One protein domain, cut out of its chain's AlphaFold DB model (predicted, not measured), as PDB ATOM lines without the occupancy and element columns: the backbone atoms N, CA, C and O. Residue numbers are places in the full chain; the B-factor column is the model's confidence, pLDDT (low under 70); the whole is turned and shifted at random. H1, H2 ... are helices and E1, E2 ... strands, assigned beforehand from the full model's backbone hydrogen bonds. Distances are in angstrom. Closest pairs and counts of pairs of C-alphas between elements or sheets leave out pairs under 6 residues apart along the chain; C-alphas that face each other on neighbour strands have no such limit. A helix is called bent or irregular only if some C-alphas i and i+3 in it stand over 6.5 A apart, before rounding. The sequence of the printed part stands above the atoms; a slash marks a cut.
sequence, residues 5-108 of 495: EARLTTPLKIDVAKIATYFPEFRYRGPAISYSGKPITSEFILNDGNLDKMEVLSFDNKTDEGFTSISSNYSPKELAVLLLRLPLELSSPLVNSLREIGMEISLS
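Overview. This is residues 5 to 108 of the 495 residues of an uncharacterized protein of Legionella qingyii (UniProt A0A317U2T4). One twisted sheet of five antiparallel strands forms a wall, with H1 and H3 over one of its faces and H2 folded back beside H3 as a helical hairpin. A long loop, residues 30 to 43, reaches away from the body at one end of the longest axis, and the last residues after H3 run to the other end. The printed part has 104 residues, with three named helices and five named strands in the order E1 H1 E2 E3 E4 E5 H2 H3; the sheet's order is E1 E5 E4 E3 E2, and the class is mixed, helices and strands. The whole is compact, with a radius of gyration of the C-alphas of 13.5 A, and its outline, 50 by 33 by 22 A, is only just elongated.

Along the chain. The longest strand is E4, residues 55 to 63, 21.2 A from first to last C-alpha. E5, residues 66 to 72, measures 17.7 A, and E3, residues 44 to 48, measures 13.5 A. The sheet's edge strands are E1, residues 5 to 12, 14.2 A long, and E2, residues 26 to 29, 9.7 A long. E1 begins at C-alpha 5 (-40.492, -13.546, -69.831) and bends by 102 degrees at residue 9. H1, residues 16 to 20, is 6.3 A long. H2, residues 76 to 84, is 12.2 A long and begins at C-alpha 76 (-43.627, -23.262, -62.841). H3, residues 88 to 100, is the longest helix, 17.9 A, and ends at C-alpha 100 (-45.443, -10.352, -59.322). H3 is neither bent nor irregular, but only just: C-alphas 90 and 93 are 6.3 A apart.

Arrangement. E2, E3, E4 and E5 form a meander, each strand the antiparallel neighbour of the one before. E5 and E4, a hairpin, stand at 158 degrees between their directions, with N 58 and O 71 at 2.8 A, within hydrogen-bond range. E4 and E3, also a hairpin, stand at 175 degrees, with N 46 and O 57 at 2.8 A. E3 and E2, a third hairpin, stand at 153 degrees, with N 29 and O 45 at 2.8 A. On the other side of E5 from E4 is E1, antiparallel to E5 at 153 degrees, with N 8 and O 68 at 2.9 A and, past the bend, N 12 and O 67 at 2.8 A. H3 on one face of the sheet makes two layers, helix over strands, at a height over the sheet of 10.1 A. H3 is over E1 and E5; it is only just slantwise to the strands, at 57 degrees to E1 on the local plane. The closest C-alphas of E1 and H3, those of Leu 8 and Ser 97, are 6.5 A apart. H1 is on the same face as H3, at a height of 8.2 A, and is only just over E2, on which 3 of its 5 C-alphas fall. H1 and H3 are close but not clearly touching; their closest C-alphas, those of Ile 19 and Leu 90, are 7.3 A apart. H2 touches residues 91 to 95 of H3, at a shallow tilt of 22 degrees, opposite ways; their closest C-alphas, those of Leu 83 and Ser 91, are 5.4 A apart. H2 only grazes the sheet, with residues 78 to 82, and is apart from H1. In H1 and H2 every O i to N i+4 pair is within hydrogen-bond range; in H3, 7 of 9 are.

Size, cuts and confidence. The two C-alphas farthest apart, those of Ser 36 and Ser 108, are 49.7 A apart. The printed part has no cut. The link from E2 to E3, 14 residues, is long; its C-alphas lie 9 to 27 A from the mean of the C-alphas. The mean pLDDT of the printed part is 84.7, and residues 49 to 54, the link from E3 to E4, are under 70.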
ATOM      1  N   GLU A   5     -41.251 -14.776 -70.061       86.94
ATOM      2  CA  GLU A   5     -40.492 -13.546 -69.831       86.94
ATOM      3  C   GLU A   5     -41.340 -12.562 -69.042       86.94
ATOM      4  O   GLU A   5     -42.534 -12.397 -69.314       86.94
ATOM      5  N   ALA A   6     -40.721 -11.866 -68.092       82.25
ATOM      6  CA  ALA A   6     -41.404 -10.790 -67.417       82.25
ATOM      7  C   ALA A   6     -40.510  -9.643 -66.971       82.25
ATOM      8  O   ALA A   6     -39.378  -9.811 -66.519       82.25
ATOM      9  N   ARG A   7     -41.115  -8.456 -67.028       88.88
ATOM     10  CA  ARG A   7     -40.559  -7.224 -66.486       88.88
ATOM     11  C   ARG A   7     -40.949  -7.091 -65.024       88.88
ATOM     12  O   ARG A   7     -42.126  -7.173 -64.683       88.88
ATOM     13  N   LEU A   8     -39.954  -6.856 -64.184       87.88
ATOM     14  CA  LEU A   8     -40.114  -6.737 -62.744       87.88
ATOM     15  C   LEU A   8     -40.514  -5.312 -62.372       87.88
ATOM     16  O   LEU A   8     -39.944  -4.347 -62.884       87.88
ATOM     17  N   THR A   9     -41.484  -5.175 -61.465       87.62
ATOM     18  CA  THR A   9     -41.887  -3.854 -60.956       87.62
ATOM     19  C   THR A   9     -40.888  -3.319 -59.934       87.62
ATOM     20  O   THR A   9     -40.659  -2.112 -59.860       87.62
ATOM     21  N   THR A  10     -40.234  -4.233 -59.215       90.25
ATOM     22  CA  THR A  10     -39.116  -3.955 -58.315       90.25
ATOM     23  C   THR A  10     -37.850  -4.623 -58.860       90.25
ATOM     24  O   THR A  10     -37.875  -5.834 -59.090       90.25
ATOM     25  N   PRO A  11     -36.735  -3.892 -59.056       93.31
ATOM     26  CA  PRO A  11     -35.484  -4.499 -59.498       93.31
ATOM     27  C   PRO A  11     -35.016  -5.632 -58.571       93.31
ATOM     28  O   PRO A  11     -34.940  -5.476 -57.350       93.31
ATOM     29  N   LEU A  12     -34.677  -6.781 -59.153       92.12
ATOM     30  CA  LEU A  12     -34.202  -7.957 -58.436       92.12
ATOM     31  C   LEU A  12     -32.701  -7.838 -58.151       92.12
ATOM     32  O   LEU A  12     -31.854  -7.952 -59.043       92.12
ATOM     33  N   LYS A  13     -32.365  -7.649 -56.874       93.56
ATOM     34  CA  LYS A  13     -30.986  -7.650 -56.368       93.56
ATOM     35  C   LYS A  13     -30.548  -9.078 -56.063       93.56
ATOM     36  O   LYS A  13     -30.686  -9.545 -54.936       93.56
ATOM     37  N   ILE A  14     -30.018  -9.768 -57.070       91.88
ATOM     38  CA  ILE A  14     -29.491 -11.123 -56.907       91.88
ATOM     39  C   ILE A  14     -28.123 -11.286 -57.564       91.88
ATOM     40  O   ILE A  14     -27.813 -10.656 -58.573       91.88
ATOM     41  N   ASP A  15     -27.295 -12.144 -56.978       91.12
ATOM     42  CA  ASP A  15     -26.023 -12.553 -57.558       91.12
ATOM     43  C   ASP A  15     -26.213 -13.882 -58.297       91.12
ATOM     44  O   ASP A  15     -26.226 -14.955 -57.693       91.12
ATOM     45  N   VAL A  16     -26.382 -13.804 -59.620       90.06
ATOM     46  CA  VAL A  16     -26.615 -14.972 -60.483       90.06
ATOM     47  C   VAL A  16     -25.432 -15.947 -60.448       90.06
ATOM     48  O   VAL A  16     -25.634 -17.161 -60.495       90.06
ATOM     49  N   ALA A  17     -24.202 -15.445 -60.294       88.62
ATOM     50  CA  ALA A  17     -23.028 -16.302 -60.159       88.62
ATOM     51  C   ALA A  17     -23.074 -17.079 -58.836       88.62
ATOM     52  O   ALA A  17     -22.780 -18.272 -58.814       88.62
ATOM     53  N   LYS A  18     -23.525 -16.440 -57.747       91.69
ATOM     54  CA  LYS A  18     -23.757 -17.119 -56.464       91.69
ATOM     55  C   LYS A  18     -24.856 -18.180 -56.568       91.69
ATOM     56  O   LYS A  18     -24.659 -19.262 -56.027       91.69
ATOM     57  N   ILE A  19     -25.961 -17.928 -57.281       89.88
ATOM     58  CA  ILE A  19     -27.003 -18.950 -57.535       89.88
ATOM     59  C   ILE A  19     -26.384 -20.178 -58.214       89.88
ATOM     60  O   ILE A  19     -26.611 -21.297 -57.765       89.88
ATOM     61  N   ALA A  20     -25.563 -19.972 -59.249       88.81
ATOM     62  CA  ALA A  20     -24.931 -21.058 -60.001       88.81
ATOM     63  C   ALA A  20     -24.106 -22.010 -59.121       88.81
ATOM     64  O   ALA A  20     -24.041 -23.200 -59.400       88.81
ATOM     65  N   THR A  21     -23.517 -21.520 -58.026       88.06
ATOM     66  CA  THR A  21     -22.739 -22.372 -57.107       88.06
ATOM     67  C   THR A  21     -23.567 -23.439 -56.379       88.06
ATOM     68  O   THR A  21     -22.992 -24.404 -55.883       88.06
ATOM     69  N   TYR A  22     -24.898 -23.302 -56.336       86.56
ATOM     70  CA  TYR A  22     -25.816 -24.300 -55.766       86.56
ATOM     71  C   TYR A  22     -26.264 -25.363 -56.780       86.56
ATOM     72  O   TYR A  22     -26.903 -26.348 -56.402       86.56
ATOM     73  N   PHE A  23     -25.919 -25.172 -58.054       85.75
ATOM     74  CA  PHE A  23     -26.298 -26.037 -59.163       85.75
ATOM     75  C   PHE A  23     -25.054 -26.379 -59.993       85.75
ATOM     76  O   PHE A  23     -24.847 -25.780 -61.051       85.75
ATOM     77  N   PRO A  24     -24.189 -27.299 -59.526       78.25
ATOM     78  CA  PRO A  24     -22.991 -27.705 -60.267       78.25
ATOM     79  C   PRO A  24     -23.293 -28.249 -61.674       78.25
ATOM     80  O   PRO A  24     -22.429 -28.211 -62.548       78.25
ATOM     81  N   GLU A  25     -24.513 -28.728 -61.907       77.75
ATOM     82  CA  GLU A  25     -25.019 -29.165 -63.206       77.75
ATOM     83  C   GLU A  25     -25.347 -28.007 -64.168       77.75
ATOM     84  O   GLU A  25     -25.414 -28.209 -65.385       77.75
ATOM     85  N   PHE A  26     -25.535 -26.787 -63.655       86.38
ATOM     86  CA  PHE A  26     -25.868 -25.622 -64.466       86.38
ATOM     87  C   PHE A  26     -24.631 -24.822 -64.849       86.38
ATOM     88  O   PHE A  26     -23.686 -24.624 -64.087       86.38
ATOM     89  N   ARG A  27     -24.657 -24.295 -66.070       82.50
ATOM     90  CA  ARG A  27     -23.623 -23.400 -66.578       82.50
ATOM     91  C   ARG A  27     -24.089 -21.964 -66.462       82.50
ATOM     92  O   ARG A  27     -25.041 -21.554 -67.126       82.50
ATOM     93  N   TYR A  28     -23.349 -21.189 -65.687       87.69
ATOM     94  CA  TYR A  28     -23.475 -19.742 -65.665       87.69
ATOM     95  C   TYR A  28     -22.799 -19.118 -66.887       87.69
ATOM     96  O   TYR A  28     -21.644 -19.415 -67.201       87.69
ATOM     97  N   ARG A  29     -23.514 -18.224 -67.566       85.75
ATOM     98  CA  ARG A  29     -22.970 -17.343 -68.598       85.75
ATOM     99  C   ARG A  29     -23.285 -15.908 -68.215       85.75
ATOM    100  O   ARG A  29     -24.446 -15.558 -68.049       85.75
ATOM    101  N   GLY A  30     -22.245 -15.098 -68.061       84.62
ATOM    102  CA  GLY A  30     -22.408 -13.653 -67.951       84.62
ATOM    103  C   GLY A  30     -22.647 -12.995 -69.320       84.62
ATOM    104  O   GLY A  30     -22.661 -13.693 -70.339       84.62
ATOM    105  N   PRO A  31     -22.739 -11.655 -69.337       83.62
ATOM    106  CA  PRO A  31     -22.846 -10.838 -70.540       83.62
ATOM    107  C   PRO A  31     -21.841 -11.249 -71.613       83.62
ATOM    108  O   PRO A  31     -20.642 -11.352 -71.338       83.62
ATOM    109  N   ALA A  32     -22.299 -11.439 -72.851       79.56
ATOM    110  CA  ALA A  32     -21.380 -11.600 -73.973       79.56
ATOM    111  C   ALA A  32     -20.615 -10.284 -74.161       79.56
ATOM    112  O   ALA A  32     -21.232  -9.227 -74.180       79.56
ATOM    113  N   ILE A  33     -19.290 -10.319 -74.302       82.62
ATOM    114  CA  ILE A  33     -18.462  -9.115 -74.466       82.62
ATOM    115  C   ILE A  33     -17.916  -9.081 -75.894       82.62
ATOM    116  O   ILE A  33     -17.451 -10.089 -76.420       82.62
ATOM    117  N   SER A  34     -17.983  -7.920 -76.540       81.06
ATOM    118  CA  SER A  34     -17.426  -7.697 -77.869       81.06
ATOM    119  C   SER A  34     -15.903  -7.639 -77.837       81.06
ATOM    120  O   SER A  34     -15.287  -7.423 -76.793       81.06
ATOM    121  N   TYR A  35     -15.279  -7.718 -79.014       79.75
ATOM    122  CA  TYR A  35     -13.836  -7.498 -79.158       79.75
ATOM    123  C   TYR A  35     -13.364  -6.140 -78.612       79.75
ATOM    124  O   TYR A  35     -12.195  -5.997 -78.271       79.75
ATOM    125  N   SER A  36     -14.254  -5.146 -78.490       82.88
ATOM    126  CA  SER A  36     -13.934  -3.840 -77.905       82.88
ATOM    127  C   SER A  36     -14.114  -3.786 -76.381       82.88
ATOM    128  O   SER A  36     -14.125  -2.692 -75.821       82.88
ATOM    129  N   GLY A  37     -14.361  -4.919 -75.716       80.50
ATOM    130  CA  GLY A  37     -14.609  -4.981 -74.272       80.50
ATOM    131  C   GLY A  37     -15.988  -4.466 -73.839       80.50
ATOM    132  O   GLY A  37     -16.223  -4.302 -72.645       80.50
ATOM    133  N   LYS A  38     -16.903  -4.192 -74.781       78.12
ATOM    134  CA  LYS A  38     -18.258  -3.708 -74.469       78.12
ATOM    135  C   LYS A  38     -19.237  -4.881 -74.417       78.12
ATOM    136  O   LYS A  38     -19.172  -5.722 -75.311       78.12
ATOM    137  N   PRO A  39     -20.147  -4.951 -73.433       75.00
ATOM    138  CA  PRO A  39     -21.170  -5.988 -73.413       75.00
ATOM    139  C   PRO A  39     -22.057  -5.890 -74.667       75.00
ATOM    140  O   PRO A  39     -22.538  -4.814 -75.017       75.00
ATOM    141  N   ILE A  40     -22.206  -7.013 -75.368       73.75
ATOM    142  CA  ILE A  40     -23.117  -7.248 -76.494       73.75
ATOM    143  C   ILE A  40     -24.521  -7.554 -75.961       73.75
ATOM    144  O   ILE A  40     -25.500  -7.117 -76.554       73.75
ATOM    145  N   THR A  41     -24.614  -8.280 -74.842       76.56
ATOM    146  CA  THR A  41     -25.869  -8.581 -74.141       76.56
ATOM    147  C   THR A  41     -25.786  -8.083 -72.701       76.56
ATOM    148  O   THR A  41     -24.695  -8.006 -72.139       76.56
ATOM    149  N   SER A  42     -26.919  -7.736 -72.089       74.31
ATOM    150  CA  SER A  42     -27.028  -7.514 -70.636       74.31
ATOM    151  C   SER A  42     -27.439  -8.776 -69.874       74.31
ATOM    152  O   SER A  42     -27.567  -8.733 -68.649       74.31
ATOM    153  N   GLU A  43     -27.604  -9.884 -70.597       81.69
ATOM    154  CA  GLU A  43     -28.149 -11.141 -70.106       81.69
ATOM    155  C   GLU A  43     -27.139 -11.925 -69.265       81.69
ATOM    156  O   GLU A  43     -25.979 -12.126 -69.638       81.69
ATOM    157  N   PHE A  44     -27.624 -12.411 -68.131       85.69
ATOM    158  CA  PHE A  44     -26.966 -13.378 -67.273       85.69
ATOM    159  C   PHE A  44     -27.824 -14.635 -67.288       85.69
ATOM    160  O   PHE A  44     -28.994 -14.582 -66.930       85.69
ATOM    161  N   ILE A  45     -27.252 -15.763 -67.699       83.75
ATOM    162  CA  ILE A  45     -28.018 -16.973 -67.994       83.75
ATOM    163  C   ILE A  45     -27.505 -18.133 -67.147       83.75
ATOM    164  O   ILE A  45     -26.309 -18.439 -67.145       83.75
ATOM    165  N   LEU A  46     -28.421 -18.817 -66.471       85.81
ATOM    166  CA  LEU A  46     -28.231 -20.159 -65.933       85.81
ATOM    167  C   LEU A  46     -28.765 -21.153 -66.965       85.81
ATOM    168  O   LEU A  46     -29.946 -21.123 -67.292       85.81
ATOM    169  N   ASN A  47     -27.894 -22.001 -67.510       84.06
ATOM    170  CA  ASN A  47     -28.250 -22.997 -68.524       84.06
ATOM    171  C   ASN A  47     -28.138 -24.410 -67.964       84.06
ATOM    172  O   ASN A  47     -27.177 -24.695 -67.250       84.06
ATOM    173  N   ASP A  48     -29.028 -25.302 -68.388       78.06
ATOM    174  CA  ASP A  48     -28.847 -26.733 -68.162       78.06
ATOM    175  C   ASP A  48     -27.647 -27.218 -68.996       78.06
ATOM    176  O   ASP A  48     -27.541 -26.952 -70.199       78.06
ATOM    177  N   GLY A  49     -26.677 -27.856 -68.339       63.69
ATOM    178  CA  GLY A  49     -25.445 -28.318 -68.964       63.69
ATOM    179  C   GLY A  49     -25.619 -29.492 -69.931       63.69
ATOM    180  O   GLY A  49     -24.691 -29.722 -70.713       63.69
ATOM    181  N   ASN A  50     -26.753 -30.206 -69.894       57.81
ATOM    182  CA  ASN A  50     -26.901 -31.525 -70.522       57.81
ATOM    183  C   ASN A  50     -27.764 -31.586 -71.793       57.81
ATOM    184  O   ASN A  50     -27.654 -32.562 -72.531       57.81
ATOM    185  N   LEU A  51     -28.591 -30.582 -72.102       49.31
ATOM    186  CA  LEU A  51     -29.534 -30.651 -73.230       49.31
ATOM    187  C   LEU A  51     -29.671 -29.286 -73.913       49.31
ATOM    188  O   LEU A  51     -30.046 -28.313 -73.266       49.31
ATOM    189  N   ASP A  52     -29.336 -29.203 -75.206       52.97
ATOM    190  CA  ASP A  52     -29.689 -28.125 -76.156       52.97
ATOM    191  C   ASP A  52     -29.669 -26.654 -75.665       52.97
ATOM    192  O   ASP A  52     -30.310 -25.791 -76.257       52.97
ATOM    193  N   LYS A  53     -28.868 -26.320 -74.640       56.00
ATOM    194  CA  LYS A  53     -28.754 -24.967 -74.057       56.00
ATOM    195  C   LYS A  53     -30.117 -24.354 -73.692       56.00
ATOM    196  O   LYS A  53     -30.348 -23.182 -73.978       56.00
ATOM    197  N   MET A  54     -31.010 -25.123 -73.073       67.25
ATOM    198  CA  MET A  54     -32.237 -24.542 -72.527       67.25
ATOM    199  C   MET A  54     -31.872 -23.572 -71.396       67.25
ATOM    200  O   MET A  54     -31.234 -23.951 -70.409       67.25
ATOM    201  N   GLU A  55     -32.248 -22.305 -71.562       81.00
ATOM    202  CA  GLU A  55     -32.077 -21.284 -70.529       81.00
ATOM    203  C   GLU A  55     -33.028 -21.606 -69.375       81.00
ATOM    204  O   GLU A  55     -34.251 -21.578 -69.540       81.00
ATOM    205  N   VAL A  56     -32.456 -21.949 -68.221       85.00
ATOM    206  CA  VAL A  56     -33.188 -22.257 -66.987       85.00
ATOM    207  C   VAL A  56     -33.731 -20.971 -66.389       85.00
ATOM    208  O   VAL A  56     -34.912 -20.859 -66.091       85.00
ATOM    209  N   LEU A  57     -32.848 -19.985 -66.239       89.56
ATOM    210  CA  LEU A  57     -33.173 -18.630 -65.827       89.56
ATOM    211  C   LEU A  57     -32.288 -17.676 -66.619       89.56
ATOM    212  O   LEU A  57     -31.062 -17.811 -66.595       89.56
ATOM    213  N   SER A  58     -32.898 -16.705 -67.282       90.75
ATOM    214  CA  SER A  58     -32.208 -15.564 -67.870       90.75
ATOM    215  C   SER A  58     -32.585 -14.310 -67.096       90.75
ATOM    216  O   SER A  58     -33.744 -14.095 -66.745       90.75
ATOM    217  N   PHE A  59     -31.585 -13.502 -66.779       91.44
ATOM    218  CA  PHE A  59     -31.729 -12.234 -66.081       91.44
ATOM    219  C   PHE A  59     -31.198 -11.145 -66.991       91.44
ATOM    220  O   PHE A  59     -30.034 -11.195 -67.386       91.44
ATOM    221  N   ASP A  60     -32.016 -10.148 -67.293       90.50
ATOM    222  CA  ASP A  60     -31.652  -9.120 -68.262       90.50
ATOM    223  C   ASP A  60     -31.929  -7.709 -67.729       90.50
ATOM    224  O   ASP A  60     -32.549  -7.519 -66.676       90.50
ATOM    225  N   ASN A  61     -31.450  -6.703 -68.463       87.94
ATOM    226  CA  ASN A  61     -31.625  -5.284 -68.163       87.94
ATOM    227  C   ASN A  61     -31.103  -4.917 -66.764       87.94
ATOM    228  O   ASN A  61     -31.798  -4.324 -65.938       87.94
ATOM    229  N   LYS A  62     -29.856  -5.306 -66.473       89.50
ATOM    230  CA  LYS A  62     -29.195  -4.987 -65.203       89.50
ATOM    231  C   LYS A  62     -28.959  -3.476 -65.065       89.50
ATOM    232  O   LYS A  62     -28.265  -2.876 -65.881       89.50
ATOM    233  N   THR A  63     -29.485  -2.895 -63.992       89.75
ATOM    234  CA  THR A  63     -29.268  -1.506 -63.551       89.75
ATOM    235  C   THR A  63     -28.453  -1.473 -62.252       89.75
ATOM    236  O   THR A  63     -28.185  -2.526 -61.665       89.75
ATOM    237  N   ASP A  64     -28.104  -0.280 -61.760       89.25
ATOM    238  CA  ASP A  64     -27.466  -0.111 -60.441       89.25
ATOM    239  C   ASP A  64     -28.341  -0.650 -59.292       89.25
ATOM    240  O   ASP A  64     -27.830  -1.090 -58.262       89.25
ATOM    241  N   GLU A  65     -29.663  -0.687 -59.489       92.88
ATOM    242  CA  GLU A  65     -30.627  -1.210 -58.520       92.88
ATOM    243  C   GLU A  65     -30.906  -2.713 -58.679       92.88
ATOM    244  O   GLU A  65     -31.594  -3.290 -57.842       92.88
ATOM    245  N   GLY A  66     -30.364  -3.377 -59.706       93.06
ATOM    246  CA  GLY A  66     -30.562  -4.807 -59.964       93.06
ATOM    247  C   GLY A  66     -31.172  -5.110 -61.333       93.06
ATOM    248  O   GLY A  66     -31.222  -4.251 -62.217       93.06
ATOM    249  N   PHE A  67     -31.605  -6.355 -61.520       93.50
ATOM    250  CA  PHE A  67     -32.210  -6.831 -62.767       93.50
ATOM    251  C   PHE A  67     -33.664  -6.390 -62.878       93.50
ATOM    252  O   PHE A  67     -34.412  -6.505 -61.912       93.50
ATOM    253  N   THR A  68     -34.087  -5.924 -64.050       93.69
ATOM    254  CA  THR A  68     -35.489  -5.528 -64.277       93.69
ATOM    255  C   THR A  68     -36.256  -6.511 -65.150       93.69
ATOM    256  O   THR A  68     -37.438  -6.293 -65.406       93.69
ATOM    257  N   SER A  69     -35.610  -7.574 -65.630       92.06
ATOM    258  CA  SER A  69     -36.263  -8.654 -66.366       92.06
ATOM    259  C   SER A  69     -35.753 -10.012 -65.902       92.06
ATOM    260  O   SER A  69     -34.561 -10.169 -65.617       92.06
ATOM    261  N   ILE A  70     -36.661 -10.980 -65.837       91.69
ATOM    262  CA  ILE A  70     -36.355 -12.393 -65.636       91.69
ATOM    263  C   ILE A  70     -37.154 -13.214 -66.642       91.69
ATOM    264  O   ILE A  70     -38.329 -12.933 -66.893       91.69
ATOM    265  N   SER A  71     -36.533 -14.239 -67.210       89.19
ATOM    266  CA  SER A  71     -37.226 -15.211 -68.039       89.19
ATOM    267  C   SER A  71     -36.774 -16.639 -67.766       89.19
ATOM    268  O   SER A  71     -35.731 -16.876 -67.156       89.19
ATOM    269  N   SER A  72     -37.601 -17.599 -68.163       88.88
ATOM    270  CA  SER A  72     -37.362 -19.024 -67.954       88.88
ATOM    271  C   SER A  72     -38.026 -19.856 -69.044       88.88
ATOM    272  O   SER A  72     -39.167 -19.587 -69.426       88.88
ATOM    273  N   ASN A  73     -37.346 -20.910 -69.500       87.62
ATOM    274  CA  ASN A  73     -37.974 -21.964 -70.302       87.62
ATOM    275  C   ASN A  73     -38.564 -23.098 -69.450       87.62
ATOM    276  O   ASN A  73     -39.237 -23.974 -69.989       87.62
ATOM    277  N   TYR A  74     -38.309 -23.089 -68.141       87.25
ATOM    278  CA  TYR A  74     -38.822 -24.080 -67.204       87.25
ATOM    279  C   TYR A  74     -40.284 -23.776 -66.877       87.25
ATOM    280  O   TYR A  74     -40.685 -22.622 -66.698       87.25
ATOM    281  N   SER A  75     -41.084 -24.830 -66.747       87.25
ATOM    282  CA  SER A  75     -42.436 -24.736 -66.210       87.25
ATOM    283  C   SER A  75     -42.419 -24.235 -64.755       87.25
ATOM    284  O   SER A  75     -41.417 -24.402 -64.049       87.25
ATOM    285  N   PRO A  76     -43.537 -23.681 -64.241       87.12
ATOM    286  CA  PRO A  76     -43.627 -23.262 -62.841       87.12
ATOM    287  C   PRO A  76     -43.250 -24.369 -61.847       87.12
ATOM    288  O   PRO A  76     -42.625 -24.090 -60.827       87.12
ATOM    289  N   LYS A  77     -43.569 -25.634 -62.163       82.94
ATOM    290  CA  LYS A  77     -43.222 -26.789 -61.326       82.94
ATOM    291  C   LYS A  77     -41.713 -27.043 -61.294       82.94
ATOM    292  O   LYS A  77     -41.155 -27.242 -60.221       82.94
ATOM    293  N   GLU A  78     -41.047 -27.009 -62.445       87.25
ATOM    294  CA  GLU A  78     -39.593 -27.201 -62.530       87.25
ATOM    295  C   GLU A  78     -38.835 -26.048 -61.856       87.25
ATOM    296  O   GLU A  78     -37.866 -26.276 -61.130       87.25
ATOM    297  N   LEU A  79     -39.315 -24.809 -62.014       87.81
ATOM    298  CA  LEU A  79     -38.786 -23.660 -61.279       87.81
ATOM    299  C   LEU A  79     -38.987 -23.805 -59.772       87.81
ATOM    300  O   LEU A  79     -38.076 -23.495 -59.011       87.81
ATOM    301  N   ALA A  80     -40.139 -24.306 -59.323       86.62
ATOM    302  CA  ALA A  80     -40.381 -24.546 -57.905       86.62
ATOM    303  C   ALA A  80     -39.354 -25.523 -57.311       86.62
ATOM    304  O   ALA A  80     -38.778 -25.246 -56.259       86.62
ATOM    305  N   VAL A  81     -39.069 -26.623 -58.019       84.06
ATOM    306  CA  VAL A  81     -38.040 -27.607 -57.635       84.06
ATOM    307  C   VAL A  81     -36.667 -26.945 -57.515       84.06
ATOM    308  O   VAL A  81     -35.957 -27.162 -56.535       84.06
ATOM    309  N   LEU A  82     -36.295 -26.109 -58.488       88.31
ATOM    310  CA  LEU A  82     -35.028 -25.382 -58.479       88.31
ATOM    311  C   LEU A  82     -34.941 -24.431 -57.280       88.31
ATOM    312  O   LEU A  82     -33.963 -24.454 -56.534       88.31
ATOM    313  N   LEU A  83     -35.971 -23.615 -57.063       90.12
ATOM    314  CA  LEU A  83     -35.987 -22.603 -56.008       90.12
ATOM    315  C   LEU A  83     -35.965 -23.214 -54.602       90.12
ATOM    316  O   LEU A  83     -35.385 -22.607 -53.704       90.12
ATOM    317  N   LEU A  84     -36.515 -24.418 -54.412       87.19
ATOM    318  CA  LEU A  84     -36.435 -25.148 -53.140       87.19
ATOM    319  C   LEU A  84     -35.004 -25.547 -52.752       87.19
ATOM    320  O   LEU A  84     -34.704 -25.698 -51.570       87.19
ATOM    321  N   ARG A  85     -34.097 -25.693 -53.724       85.81
ATOM    322  CA  ARG A  85     -32.694 -26.062 -53.469       85.81
ATOM    323  C   ARG A  85     -31.843 -24.882 -52.999       85.81
ATOM    324  O   ARG A  85     -30.738 -25.090 -52.486       85.81
ATOM    325  N   LEU A  86     -32.338 -23.656 -53.175       89.12
ATOM    326  CA  LEU A  86     -31.640 -22.429 -52.815       89.12
ATOM    327  C   LEU A  86     -31.884 -22.036 -51.351       89.12
ATOM    328  O   LEU A  86     -32.995 -22.201 -50.842       89.12
ATOM    329  N   PRO A  87     -30.881 -21.438 -50.679       87.81
ATOM    330  CA  PRO A  87     -31.089 -20.764 -49.404       87.81
ATOM    331  C   PRO A  87     -32.213 -19.729 -49.482       87.81
ATOM    332  O   PRO A  87     -32.403 -19.084 -50.519       87.81
ATOM    333  N   LEU A  88     -32.920 -19.535 -48.366       85.56
ATOM    334  CA  LEU A  88     -34.103 -18.677 -48.298       85.56
ATOM    335  C   LEU A  88     -33.809 -17.236 -48.745       85.56
ATOM    336  O   LEU A  88     -34.654 -16.603 -49.380       85.56
ATOM    337  N   GLU A  89     -32.608 -16.728 -48.462       90.75
ATOM    338  CA  GLU A  89     -32.167 -15.393 -48.869       90.75
ATOM    339  C   GLU A  89     -31.987 -15.229 -50.388       90.75
ATOM    340  O   GLU A  89     -32.039 -14.105 -50.883       90.75
ATOM    341  N   LEU A  90     -31.790 -16.325 -51.131       91.56
ATOM    342  CA  LEU A  90     -31.698 -16.322 -52.593       91.56
ATOM    343  C   LEU A  90     -33.032 -16.696 -53.246       91.56
ATOM    344  O   LEU A  90     -33.397 -16.105 -54.260       91.56
ATOM    345  N   SER A  91     -33.774 -17.647 -52.671       90.75
ATOM    346  CA  SER A  91     -35.043 -18.113 -53.236       90.75
ATOM    347  C   SER A  91     -36.194 -17.134 -53.015       90.75
ATOM    348  O   SER A  91     -36.981 -16.926 -53.934       90.75
ATOM    349  N   SER A  92     -36.290 -16.475 -51.855       88.06
ATOM    350  CA  SER A  92     -37.437 -15.596 -51.553       88.06
ATOM    351  C   SER A  92     -37.578 -14.419 -52.527       88.06
ATOM    352  O   SER A  92     -38.691 -14.197 -53.010       88.06
ATOM    353  N   PRO A  93     -36.503 -13.678 -52.877       89.31
ATOM    354  CA  PRO A  93     -36.594 -12.621 -53.881       89.31
ATOM    355  C   PRO A  93     -37.046 -13.148 -55.248       89.31
ATOM    356  O   PRO A  93     -37.905 -12.536 -55.873       89.31
ATOM    357  N   LEU A  94     -36.541 -14.313 -55.675       90.19
ATOM    358  CA  LEU A  94     -36.937 -14.948 -56.936       90.19
ATOM    359  C   LEU A  94     -38.414 -15.344 -56.935       90.19
ATOM    360  O   LEU A  94     -39.132 -15.015 -57.873       90.19
ATOM    361  N   VAL A  95     -38.883 -16.005 -55.873       89.62
ATOM    362  CA  VAL A  95     -40.288 -16.411 -55.734       89.62
ATOM    363  C   VAL A  95     -41.208 -15.191 -55.751       89.62
ATOM    364  O   VAL A  95     -42.238 -15.219 -56.419       89.62
ATOM    365  N   ASN A  96     -40.842 -14.109 -55.059       87.56
ATOM    366  CA  ASN A  96     -41.636 -12.879 -55.051       87.56
ATOM    367  C   ASN A  96     -41.675 -12.220 -56.436       87.56
ATOM    368  O   ASN A  96     -42.759 -11.894 -56.912       87.56
ATOM    369  N   SER A  97     -40.529 -12.098 -57.110       88.12
ATOM    370  CA  SER A  97     -40.447 -11.565 -58.474       88.12
ATOM    371  C   SER A  97     -41.243 -12.401 -59.480       88.12
ATOM    372  O   SER A  97     -41.924 -11.842 -60.332       88.12
ATOM    373  N   LEU A  98     -41.219 -13.731 -59.361       85.88
ATOM    374  CA  LEU A  98     -42.008 -14.629 -60.209       85.88
ATOM    375  C   LEU A  98     -43.513 -14.546 -59.874       85.88
ATOM    376  O   LEU A  98     -44.360 -14.609 -60.762       85.88
ATOM    377  N   ARG A  99     -43.881 -14.295 -58.614       86.25
ATOM    378  CA  ARG A  99     -45.283 -14.064 -58.232       86.25
ATOM    379  C   ARG A  99     -45.833 -12.743 -58.776       86.25
ATOM    380  O   ARG A  99     -46.978 -12.718 -59.221       86.25
ATOM    381  N   GLU A 100     -45.040 -11.666 -58.776       83.31
ATOM    382  CA  GLU A 100     -45.443 -10.352 -59.322       83.31
ATOM    383  C   GLU A 100     -45.903 -10.434 -60.785       83.31
ATOM    384  O   GLU A 100     -46.738  -9.647 -61.226       83.31
ATOM    385  N   ILE A 101     -45.384 -11.411 -61.523       79.38
ATOM    386  CA  ILE A 101     -45.614 -11.580 -62.960       79.38
ATOM    387  C   ILE A 101     -46.699 -12.631 -63.250       79.38
ATOM    388  O   ILE A 101     -46.855 -13.078 -64.383       79.38
ATOM    389  N   GLY A 102     -47.446 -13.041 -62.218       81.75
ATOM    390  CA  GLY A 102     -48.531 -14.015 -62.320       81.75
ATOM    391  C   GLY A 102     -48.071 -15.472 -62.385       81.75
ATOM    392  O   GLY A 102     -48.889 -16.347 -62.665       81.75
ATOM    393  N   MET A 103     -46.791 -15.758 -62.124       82.50
ATOM    394  CA  MET A 103     -46.312 -17.130 -62.005       82.50
ATOM    395  C   MET A 103     -46.540 -17.620 -60.576       82.50
ATOM    396  O   MET A 103     -45.792 -17.309 -59.648       82.50
ATOM    397  N   GLU A 104     -47.602 -18.396 -60.393       85.31
ATOM    398  CA  GLU A 104     -47.870 -19.041 -59.115       85.31
ATOM    399  C   GLU A 104     -46.957 -20.260 -58.949       85.31
ATOM    400  O   GLU A 104     -47.163 -21.325 -59.528       85.31
ATOM    401  N   ILE A 105     -45.903 -20.077 -58.158       83.00
ATOM    402  CA  ILE A 105     -45.004 -21.151 -57.744       83.00
ATOM    403  C   ILE A 105     -45.586 -21.763 -56.474       83.00
ATOM    404  O   ILE A 105     -45.214 -21.393 -55.360       83.00
ATOM    405  N   SER A 106     -46.557 -22.657 -56.642       84.31
ATOM    406  CA  SER A 106     -47.133 -23.425 -55.541       84.31
ATOM    407  C   SER A 106     -46.801 -24.901 -55.711       84.31
ATOM    408  O   SER A 106     -47.161 -25.514 -56.714       84.31
ATOM    409  N   LEU A 107     -46.151 -25.472 -54.706       81.00
ATOM    410  CA  LEU A 107     -46.053 -26.913 -54.518       81.00
ATOM    411  C   LEU A 107     -46.881 -27.267 -53.292       81.00
ATOM    412  O   LEU A 107     -46.842 -26.532 -52.298       81.00
ATOM    413  N   SER A 108     -47.607 -28.380 -53.345       87.56
ATOM    414  CA  SER A 108     -48.242 -28.923 -52.142       87.56
ATOM    415  C   SER A 108     -47.187 -29.237 -51.074       87.56
ATOM    416  O   SER A 108     -46.021 -29.468 -51.392       87.56
TER     417      SER A 108